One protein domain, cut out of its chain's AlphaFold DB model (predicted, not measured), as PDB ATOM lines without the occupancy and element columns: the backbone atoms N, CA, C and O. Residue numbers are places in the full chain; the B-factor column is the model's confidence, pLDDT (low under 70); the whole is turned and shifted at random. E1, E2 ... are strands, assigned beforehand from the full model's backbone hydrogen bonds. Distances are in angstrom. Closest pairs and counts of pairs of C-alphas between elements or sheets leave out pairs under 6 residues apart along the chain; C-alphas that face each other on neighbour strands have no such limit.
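AT A GLANCE: This is residues 12 to 81 of the 88 residues of an uncharacterized protein of Lamprotornis superbus (UniProt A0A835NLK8). With little regular structure, the domain is a long, thin ribbon of two strands, E1 and E4, drawn out at one end into a small hairpin, E2 and E3. A long unnamed stretch, residues 57 to 81, folds back along its length, and residues 60 to 65 stick out. The printed part has 70 residues, no named helix and four strands, E1 to E4, in two antiparallel sheets; the class is all strand, with 26 residues in named elements. It is an extended rod, radius of gyration of the C-alphas 19.5 A, spanning 61 by 23 by 19 A.

HOW THE PARTS SIT: E1, residues 19 to 27, and E4, residues 49 to 56, are antiparallel at 169 degrees; N 21 and O 54 are within hydrogen-bond range at 2.8 A. E2, residues 33 to 37, and E3, residues 42 to 45, form an antiparallel hairpin at 154 degrees, with N 35 and O 43 at 2.8 A. E1 and E3 are apart, as are E2 and E4.

IN THESE COORDINATES: E1 runs 24.7 A from C-alpha 19 at (40.216, 14.037, -27.972). E4 runs 23.6 A to C-alpha 56 at (40.543, 9.743, -30.600). E2 measures 10.6 A and E3 10.1 A.

THE WHOLE: The C-alphas farthest apart, of Pro 39 and Arg 62, are 60.8 A apart. The printed part has no cut, and its links between strands are tight. Residues 12 to 16 have pLDDT under 70.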
ATOM      1  N   ARG A  12      29.715   6.917 -17.052       53.38
ATOM      2  CA  ARG A  12      30.686   5.809 -17.063       53.38
ATOM      3  C   ARG A  12      31.931   6.050 -17.929       53.38
ATOM      4  O   ARG A  12      32.847   5.240 -17.873       53.38
ATOM      5  N   VAL A  13      31.985   7.126 -18.718       56.34
ATOM      6  CA  VAL A  13      33.117   7.420 -19.617       56.34
ATOM      7  C   VAL A  13      33.867   8.649 -19.109       56.34
ATOM      8  O   VAL A  13      33.279   9.726 -19.001       56.34
ATOM      9  N   ARG A  14      35.162   8.504 -18.798       59.97
ATOM     10  CA  ARG A  14      36.023   9.648 -18.463       59.97
ATOM     11  C   ARG A  14      36.231  10.496 -19.718       59.97
ATOM     12  O   ARG A  14      36.881  10.057 -20.662       59.97
ATOM     13  N   ARG A  15      35.673  11.710 -19.714       61.47
ATOM     14  CA  ARG A  15      35.739  12.676 -20.829       61.47
ATOM     15  C   ARG A  15      37.170  12.996 -21.269       61.47
ATOM     16  O   ARG A  15      37.396  13.246 -22.442       61.47
ATOM     17  N   GLU A  16      38.119  12.924 -20.341       64.25
ATOM     18  CA  GLU A  16      39.545  13.234 -20.531       64.25
ATOM     19  C   GLU A  16      40.250  12.357 -21.582       64.25
ATOM     20  O   GLU A  16      41.320  12.720 -22.056       64.25
ATOM     21  N   GLN A  17      39.671  11.212 -21.962       73.88
ATOM     22  CA  GLN A  17      40.257  10.301 -22.952       73.88
ATOM     23  C   GLN A  17      39.644  10.430 -24.356       73.88
ATOM     24  O   GLN A  17      40.032   9.687 -25.256       73.88
ATOM     25  N   ILE A  18      38.679  11.337 -24.546       84.44
ATOM     26  CA  ILE A  18      38.105  11.642 -25.859       84.44
ATOM     27  C   ILE A  18      38.724  12.947 -26.347       84.44
ATOM     28  O   ILE A  18      38.505  14.000 -25.752       84.44
ATOM     29  N   VAL A  19      39.486  12.882 -27.436       84.94
ATOM     30  CA  VAL A  19      40.216  14.037 -27.972       84.94
ATOM     31  C   VAL A  19      39.846  14.239 -29.430       84.94
ATOM     32  O   VAL A  19      39.986  13.327 -30.239       84.94
ATOM     33  N   VAL A  20      39.398  15.440 -29.789       84.88
ATOM     34  CA  VAL A  20      39.256  15.832 -31.196       84.88
ATOM     35  C   VAL A  20      40.634  16.267 -31.691       84.88
ATOM     36  O   VAL A  20      41.178  17.245 -31.188       84.88
ATOM     37  N   SER A  21      41.227  15.509 -32.612       86.88
ATOM     38  CA  SER A  21      42.593  15.743 -33.095       86.88
ATOM     39  C   SER A  21      42.656  16.554 -34.382       86.88
ATOM     40  O   SER A  21      43.660  17.211 -34.626       86.88
ATOM     41  N   ASP A  22      41.599  16.516 -35.191       87.38
ATOM     42  CA  ASP A  22      41.511  17.281 -36.430       87.38
ATOM     43  C   ASP A  22      40.059  17.669 -36.709       87.38
ATOM     44  O   ASP A  22      39.143  16.900 -36.404       87.38
ATOM     45  N   VAL A  23      39.856  18.855 -37.279       88.00
ATOM     46  CA  VAL A  23      38.553  19.347 -37.735       88.00
ATOM     47  C   VAL A  23      38.763  20.101 -39.034       88.00
ATOM     48  O   VAL A  23      39.508  21.076 -39.079       88.00
ATOM     49  N   SER A  24      38.037  19.703 -40.070       87.69
ATOM     50  CA  SER A  24      38.007  20.421 -41.337       87.69
ATOM     51  C   SER A  24      36.580  20.791 -41.700       87.69
ATOM     52  O   SER A  24      35.633  20.052 -41.433       87.69
ATOM     53  N   ALA A  25      36.429  21.968 -42.294       88.00
ATOM     54  CA  ALA A  25      35.172  22.455 -42.831       88.00
ATOM     55  C   ALA A  25      35.466  23.141 -44.162       88.00
ATOM     56  O   ALA A  25      36.309  24.033 -44.234       88.00
ATOM     57  N   THR A  26      34.797  22.700 -45.216       86.94
ATOM     58  CA  THR A  26      35.027  23.164 -46.581       86.94
ATOM     59  C   THR A  26      33.702  23.265 -47.305       86.94
ATOM     60  O   THR A  26      32.879  22.351 -47.241       86.94
ATOM     61  N   ILE A  27      33.516  24.350 -48.042       86.88
ATOM     62  CA  ILE A  27      32.477  24.416 -49.063       86.88
ATOM     63  C   ILE A  27      33.068  23.779 -50.318       86.88
ATOM     64  O   ILE A  27      34.214  24.055 -50.671       86.88
ATOM     65  N   GLU A  28      32.323  22.873 -50.944       88.06
ATOM     66  CA  GLU A  28      32.741  22.263 -52.203       88.06
ATOM     67  C   GLU A  28      33.049  23.362 -53.236       88.06
ATOM     68  O   GLU A  28      32.240  24.282 -53.377       88.06
ATOM     69  N   PRO A  29      34.203  23.316 -53.932       84.81
ATOM     70  CA  PRO A  29      34.629  24.372 -54.851       84.81
ATOM     71  C   PRO A  29      33.868  24.271 -56.181       84.81
ATOM     72  O   PRO A  29      34.443  24.027 -57.238       84.81
ATOM     73  N   ALA A  30      32.552  24.420 -56.114       85.62
ATOM     74  CA  ALA A  30      31.637  24.411 -57.239       85.62
ATOM     75  C   ALA A  30      30.807  25.698 -57.222       85.62
ATOM     76  O   ALA A  30      30.573  26.285 -56.168       85.62
ATOM     77  N   ALA A  31      30.354  26.138 -58.393       83.62
ATOM     78  CA  ALA A  31      29.352  27.191 -58.472       83.62
ATOM     79  C   ALA A  31      27.963  26.619 -58.148       83.62
ATOM     80  O   ALA A  31      27.705  25.428 -58.340       83.62
ATOM     81  N   THR A  32      27.053  27.478 -57.691       84.31
ATOM     82  CA  THR A  32      25.631  27.137 -57.606       84.31
ATOM     83  C   THR A  32      25.113  26.780 -58.998       84.31
ATOM     84  O   THR A  32      25.294  27.545 -59.944       84.31
ATOM     85  N   ALA A  33      24.463  25.625 -59.123       83.94
ATOM     86  CA  ALA A  33      23.889  25.163 -60.382       83.94
ATOM     87  C   ALA A  33      22.378  25.416 -60.414       83.94
ATOM     88  O   ALA A  33      21.709  25.321 -59.384       83.94
ATOM     89  N   ILE A  34      21.827  25.694 -61.596       85.56
ATOM     90  CA  ILE A  34      20.376  25.696 -61.810       85.56
ATOM     91  C   ILE A  34      19.954  24.245 -62.029       85.56
ATOM     92  O   ILE A  34      20.406  23.594 -62.968       85.56
ATOM     93  N   GLU A  35      19.123  23.724 -61.136       84.69
ATOM     94  CA  GLU A  35      18.611  22.355 -61.202       84.69
ATOM     95  C   GLU A  35      17.245  22.289 -61.894       84.69
ATOM     96  O   GLU A  35      16.887  21.265 -62.468       84.69
ATOM     97  N   GLU A  36      16.488  23.384 -61.861       81.69
ATOM     98  CA  GLU A  36      15.235  23.523 -62.594       81.69
ATOM     99  C   GLU A  36      15.056  24.965 -63.054       81.69
ATOM    100  O   GLU A  36      15.214  25.904 -62.268       81.69
ATOM    101  N   SER A  37      14.713  25.115 -64.330       79.19
ATOM    102  CA  SER A  37      14.368  26.390 -64.941       79.19
ATOM    103  C   SER A  37      12.996  26.256 -65.576       79.19
ATOM    104  O   SER A  37      12.844  25.611 -66.614       79.19
ATOM    105  N   SER A  38      11.996  26.863 -64.949       82.50
ATOM    106  CA  SER A  38      10.657  27.009 -65.505       82.50
ATOM    107  C   SER A  38      10.255  28.487 -65.486       82.50
ATOM    108  O   SER A  38      10.835  29.262 -64.725       82.50
ATOM    109  N   PRO A  39       9.236  28.898 -66.260       77.62
ATOM    110  CA  PRO A  39       8.744  30.278 -66.241       77.62
ATOM    111  C   PRO A  39       8.222  30.757 -64.876       77.62
ATOM    112  O   PRO A  39       7.978  31.944 -64.705       77.62
ATOM    113  N   VAL A  40       7.999  29.844 -63.923       79.31
ATOM    114  CA  VAL A  40       7.366  30.141 -62.626       79.31
ATOM    115  C   VAL A  40       8.306  29.866 -61.449       79.31
ATOM    116  O   VAL A  40       8.192  30.501 -60.404       79.31
ATOM    117  N   VAL A  41       9.240  28.923 -61.599       78.12
ATOM    118  CA  VAL A  41      10.131  28.462 -60.529       78.12
ATOM    119  C   VAL A  41      11.555  28.303 -61.054       78.12
ATOM    120  O   VAL A  41      11.784  27.630 -62.062       78.12
ATOM    121  N   LEU A  42      12.503  28.865 -60.303       77.25
ATOM    122  CA  LEU A  42      13.938  28.621 -60.429       77.25
ATOM    123  C   LEU A  42      14.414  27.841 -59.206       77.25
ATOM    124  O   LEU A  42      14.276  28.306 -58.071       77.25
ATOM    125  N   ARG A  43      14.987  26.657 -59.432       82.88
ATOM    126  CA  ARG A  43      15.553  25.825 -58.368       82.88
ATOM    127  C   ARG A  43      17.065  25.816 -58.475       82.88
ATOM    128  O   ARG A  43      17.618  25.388 -59.484       82.88
ATOM    129  N   TYR A  44      17.722  26.256 -57.411       83.12
ATOM    130  CA  TYR A  44      19.175  26.283 -57.315       83.12
ATOM    131  C   TYR A  44      19.676  25.136 -56.450       83.12
ATOM    132  O   TYR A  44      19.109  24.839 -55.398       83.12
ATOM    133  N   ARG A  45      20.790  24.542 -56.865       86.19
ATOM    134  CA  ARG A  45      21.570  23.609 -56.065       86.19
ATOM    135  C   ARG A  45      22.849  24.299 -55.623       86.19
ATOM    136  O   ARG A  45      23.748  24.538 -56.428       86.19
ATOM    137  N   THR A  46      22.921  24.621 -54.339       86.19
ATOM    138  CA  THR A  46      24.112  25.216 -53.733       86.19
ATOM    139  C   THR A  46      25.195  24.149 -53.529       86.19
ATOM    140  O   THR A  46      24.864  22.975 -53.327       86.19
ATOM    141  N   PRO A  47      26.484  24.523 -53.536       86.62
ATOM    142  CA  PRO A  47      27.570  23.602 -53.212       86.62
ATOM    143  C   PRO A  47      27.412  23.013 -51.809       86.62
ATOM    144  O   PRO A  47      26.878  23.655 -50.900       86.62
ATOM    145  N   TYR A  48      27.889  21.785 -51.611       86.12
ATOM    146  CA  TYR A  48      27.776  21.136 -50.310       86.12
ATOM    147  C   TYR A  48      28.745  21.743 -49.299       86.12
ATOM    148  O   TYR A  48      29.947  21.857 -49.546       86.12
ATOM    149  N   PHE A  49      28.229  22.041 -48.109       85.88
ATOM    150  CA  PHE A  49      29.056  22.271 -46.935       85.88
ATOM    151  C   PHE A  49      29.489  20.929 -46.344       85.88
ATOM    152  O   PHE A  49      28.680  20.163 -45.815       85.88
ATOM    153  N   ARG A  50      30.782  20.634 -46.430       86.81
ATOM    154  CA  ARG A  50      31.385  19.418 -45.886       86.81
ATOM    155  C   ARG A  50      32.127  19.767 -44.611       86.81
ATOM    156  O   ARG A  50      32.861  20.749 -44.569       86.81
ATOM    157  N   ALA A  51      31.971  18.944 -43.586       87.38
ATOM    158  CA  ALA A  51      32.825  19.005 -42.418       87.38
ATOM    159  C   ALA A  51      33.196  17.598 -41.986       87.38
ATOM    160  O   ALA A  51      32.434  16.647 -42.167       87.38
ATOM    161  N   SER A  52      34.381  17.479 -41.415       87.69
ATOM    162  CA  SER A  52      34.881  16.234 -40.870       87.69
ATOM    163  C   SER A  52      35.614  16.508 -39.568       87.69
ATOM    164  O   SER A  52      36.105  17.614 -39.336       87.69
ATOM    165  N   ALA A  53      35.660  15.501 -38.704       88.00
ATOM    166  CA  ALA A  53      36.436  15.552 -37.482       88.00
ATOM    167  C   ALA A  53      37.098  14.199 -37.240       88.00
ATOM    168  O   ALA A  53      36.480  13.147 -37.430       88.00
ATOM    169  N   ARG A  54      38.348  14.219 -36.784       88.94
ATOM    170  CA  ARG A  54      39.032  13.037 -36.271       88.94
ATOM    171  C   ARG A  54      38.936  13.051 -34.754       88.94
ATOM    172  O   ARG A  54      39.358  14.005 -34.107       88.94
ATOM    173  N   VAL A  55      38.385  11.979 -34.193       86.62
ATOM    174  CA  VAL A  55      38.212  11.823 -32.748       86.62
ATOM    175  C   VAL A  55      38.980  10.596 -32.286       86.62
ATOM    176  O   VAL A  55      38.761   9.488 -32.771       86.62
ATOM    177  N   LEU A  56      39.894  10.801 -31.348       87.19
ATOM    178  CA  LEU A  56      40.543   9.743 -30.600       87.19
ATOM    179  C   LEU A  56      39.623   9.324 -29.457       87.19
ATOM    180  O   LEU A  56      39.163  10.161 -28.682       87.19
ATOM    181  N   MET A  57      39.350   8.026 -29.381       85.38
ATOM    182  CA  MET A  57      38.468   7.420 -28.388       85.38
ATOM    183  C   MET A  57      39.274   6.450 -27.517       85.38
ATOM    184  O   MET A  57      40.209   5.822 -28.022       85.38
ATOM    185  N   PRO A  58      38.916   6.279 -26.233       84.69
ATOM    186  CA  PRO A  58      39.589   5.311 -25.382       84.69
ATOM    187  C   PRO A  58      39.364   3.872 -25.873       84.69
ATOM    188  O   PRO A  58      38.340   3.585 -26.511       84.69
ATOM    189  N   PRO A  59      40.280   2.943 -25.533       83.44
ATOM    190  CA  PRO A  59      40.101   1.525 -25.804       83.44
ATOM    191  C   PRO A  59      38.768   1.018 -25.251       83.44
ATOM    192  O   PRO A  59      38.391   1.316 -24.117       83.44
ATOM    193  N   ILE A  60      38.059   0.228 -26.052       82.81
ATOM    194  CA  ILE A  60      36.769  -0.351 -25.686       82.81
ATOM    195  C   ILE A  60      36.930  -1.839 -25.368       82.81
ATOM    196  O   ILE A  60      37.687  -2.556 -26.025       82.81
ATOM    197  N   ALA A  61      36.237  -2.314 -24.331       85.00
ATOM    198  CA  ALA A  61      36.238  -3.728 -23.977       85.00
ATOM    199  C   ALA A  61      35.666  -4.589 -25.116       85.00
ATOM    200  O   ALA A  61      34.829  -4.144 -25.905       85.00
ATOM    201  N   ARG A  62      36.071  -5.866 -25.165       85.50
ATOM    202  CA  ARG A  62      35.510  -6.826 -26.126       85.50
ATOM    203  C   ARG A  62      33.977  -6.839 -26.014       85.50
ATOM    204  O   ARG A  62      33.432  -6.790 -24.912       85.50
ATOM    205  N   ARG A  63      33.299  -6.925 -27.165       89.19
ATOM    206  CA  ARG A  63      31.825  -6.932 -27.308       89.19
ATOM    207  C   ARG A  63      31.107  -5.621 -26.956       89.19
ATOM    208  O   ARG A  63      29.886  -5.624 -26.849       89.19
ATOM    209  N   HIS A  64      31.830  -4.517 -26.791       82.62
ATOM    210  CA  HIS A  64      31.235  -3.188 -26.679       82.62
ATOM    211  C   HIS A  64      31.509  -2.387 -27.957       82.62
ATOM    212  O   HIS A  64      32.538  -2.577 -28.604       82.62
ATOM    213  N   THR A  65      30.599  -1.475 -28.296       83.56
ATOM    214  CA  THR A  65      30.683  -0.642 -29.502       83.56
ATOM    215  C   THR A  65      30.492   0.824 -29.136       83.56
ATOM    216  O   THR A  65      29.670   1.153 -28.279       83.56
ATOM    217  N   TRP A  66      31.235   1.706 -29.801       83.00
ATOM    218  CA  TRP A  66      30.984   3.143 -29.763       83.00
ATOM    219  C   TRP A  66      29.944   3.523 -30.812       83.00
ATOM    220  O   TRP A  66      30.062   3.137 -31.972       83.00
ATOM    221  N   VAL A  67      28.963   4.329 -30.416       83.31
ATOM    222  CA  VAL A  67      28.099   5.052 -31.355       83.31
ATOM    223  C   VAL A  67      28.497   6.514 -31.280       83.31
ATOM    224  O   VAL A  67      28.406   7.127 -30.216       83.31
ATOM    225  N   VAL A  68      28.973   7.054 -32.397       79.62
ATOM    226  CA  VAL A  68      29.402   8.449 -32.503       79.62
ATOM    227  C   VAL A  68      28.381   9.184 -33.357       79.62
ATOM    228  O   VAL A  68      28.166   8.826 -34.511       79.62
ATOM    229  N   GLY A  69      27.743  10.193 -32.772       81.06
ATOM    230  CA  GLY A  69      26.896  11.138 -33.489       81.06
ATOM    231  C   GLY A  69      27.576  12.498 -33.534       81.06
ATOM    232  O   GLY A  69      28.173  12.920 -32.544       81.06
ATOM    233  N   TRP A  70      27.474  13.188 -34.663       77.69
ATOM    234  CA  TRP A  70      27.899  14.577 -34.784       77.69
ATOM    235  C   TRP A  70      26.803  15.406 -35.439       77.69
ATOM    236  O   TRP A  70      26.026  14.914 -36.255       77.69
ATOM    237  N   ILE A  71      26.764  16.682 -35.072       79.56
ATOM    238  CA  ILE A  71      25.903  17.683 -35.692       79.56
ATOM    239  C   ILE A  71      26.827  18.681 -36.375       79.56
ATOM    240  O   ILE A  71      27.688  19.279 -35.729       79.56
ATOM    241  N   GLN A  72      26.649  18.860 -37.679       78.69
ATOM    242  CA  GLN A  72      27.227  19.997 -38.380       78.69
ATOM    243  C   GLN A  72      26.299  21.192 -38.211       78.69
ATOM    244  O   GLN A  72      25.127  21.127 -38.572       78.69
ATOM    245  N   ALA A  73      26.840  22.282 -37.680       74.62
ATOM    246  CA  ALA A  73      26.144  23.552 -37.581       74.62
ATOM    247  C   ALA A  73      26.966  24.626 -38.295       74.62
ATOM    248  O   ALA A  73      28.183  24.707 -38.126       74.62
ATOM    249  N   CYS A  74      26.283  25.443 -39.090       73.50
ATOM    250  CA  CYS A  74      26.833  26.656 -39.668       73.50
ATOM    251  C   CYS A  74      26.145  27.839 -38.984       73.50
ATOM    252  O   CYS A  74      24.924  27.952 -39.046       73.50
ATOM    253  N   ASN A  75      26.912  28.691 -38.301       77.75
ATOM    254  CA  ASN A  75      26.337  29.818 -37.558       77.75
ATOM    255  C   ASN A  75      25.932  30.979 -38.468       77.75
ATOM    256  O   ASN A  75      25.106  31.797 -38.084       77.75
ATOM    257  N   HIS A  76      26.564  31.082 -39.634       78.75
ATOM    258  CA  HIS A  76      26.364  32.182 -40.554       78.75
ATOM    259  C   HIS A  76      26.653  31.714 -41.974       78.75
ATOM    260  O   HIS A  76      27.719  31.156 -42.234       78.75
ATOM    261  N   MET A  77      25.701  31.931 -42.874       73.50
ATOM    262  CA  MET A  77      25.816  31.581 -44.281       73.50
ATOM    263  C   MET A  77      25.294  32.753 -45.102       73.50
ATOM    264  O   MET A  77      24.175  33.207 -44.878       73.50
ATOM    265  N   GLU A  78      26.111  33.235 -46.032       76.81
ATOM    266  CA  GLU A  78      25.740  34.289 -46.974       76.81
ATOM    267  C   GLU A  78      25.602  33.686 -48.365       76.81
ATOM    268  O   GLU A  78      26.438  32.890 -48.798       76.81
ATOM    269  N   PHE A  79      24.543  34.078 -49.067       72.56
ATOM    270  CA  PHE A  79      24.299  33.680 -50.444       72.56
ATOM    271  C   PHE A  79      24.267  34.925 -51.319       72.56
ATOM    272  O   PHE A  79      23.463  35.828 -51.094       72.56
ATOM    273  N   TYR A  80      25.120  34.945 -52.338       74.44
ATOM    274  CA  TYR A  80      25.139  35.987 -53.357       74.44
ATOM    275  C   TYR A  80      24.620  35.394 -54.662       74.44
ATOM    276  O   TYR A  80      25.330  34.652 -55.341       74.44
ATOM    277  N   ASN A  81      23.375  35.708 -55.008       70.56
ATOM    278  CA  ASN A  81      22.803  35.303 -56.284       70.56
ATOM    279  C   ASN A  81      23.042  36.408 -57.310       70.56
ATOM    280  O   ASN A  81      22.592  37.538 -57.134       70.56
TER     281      ASN A  81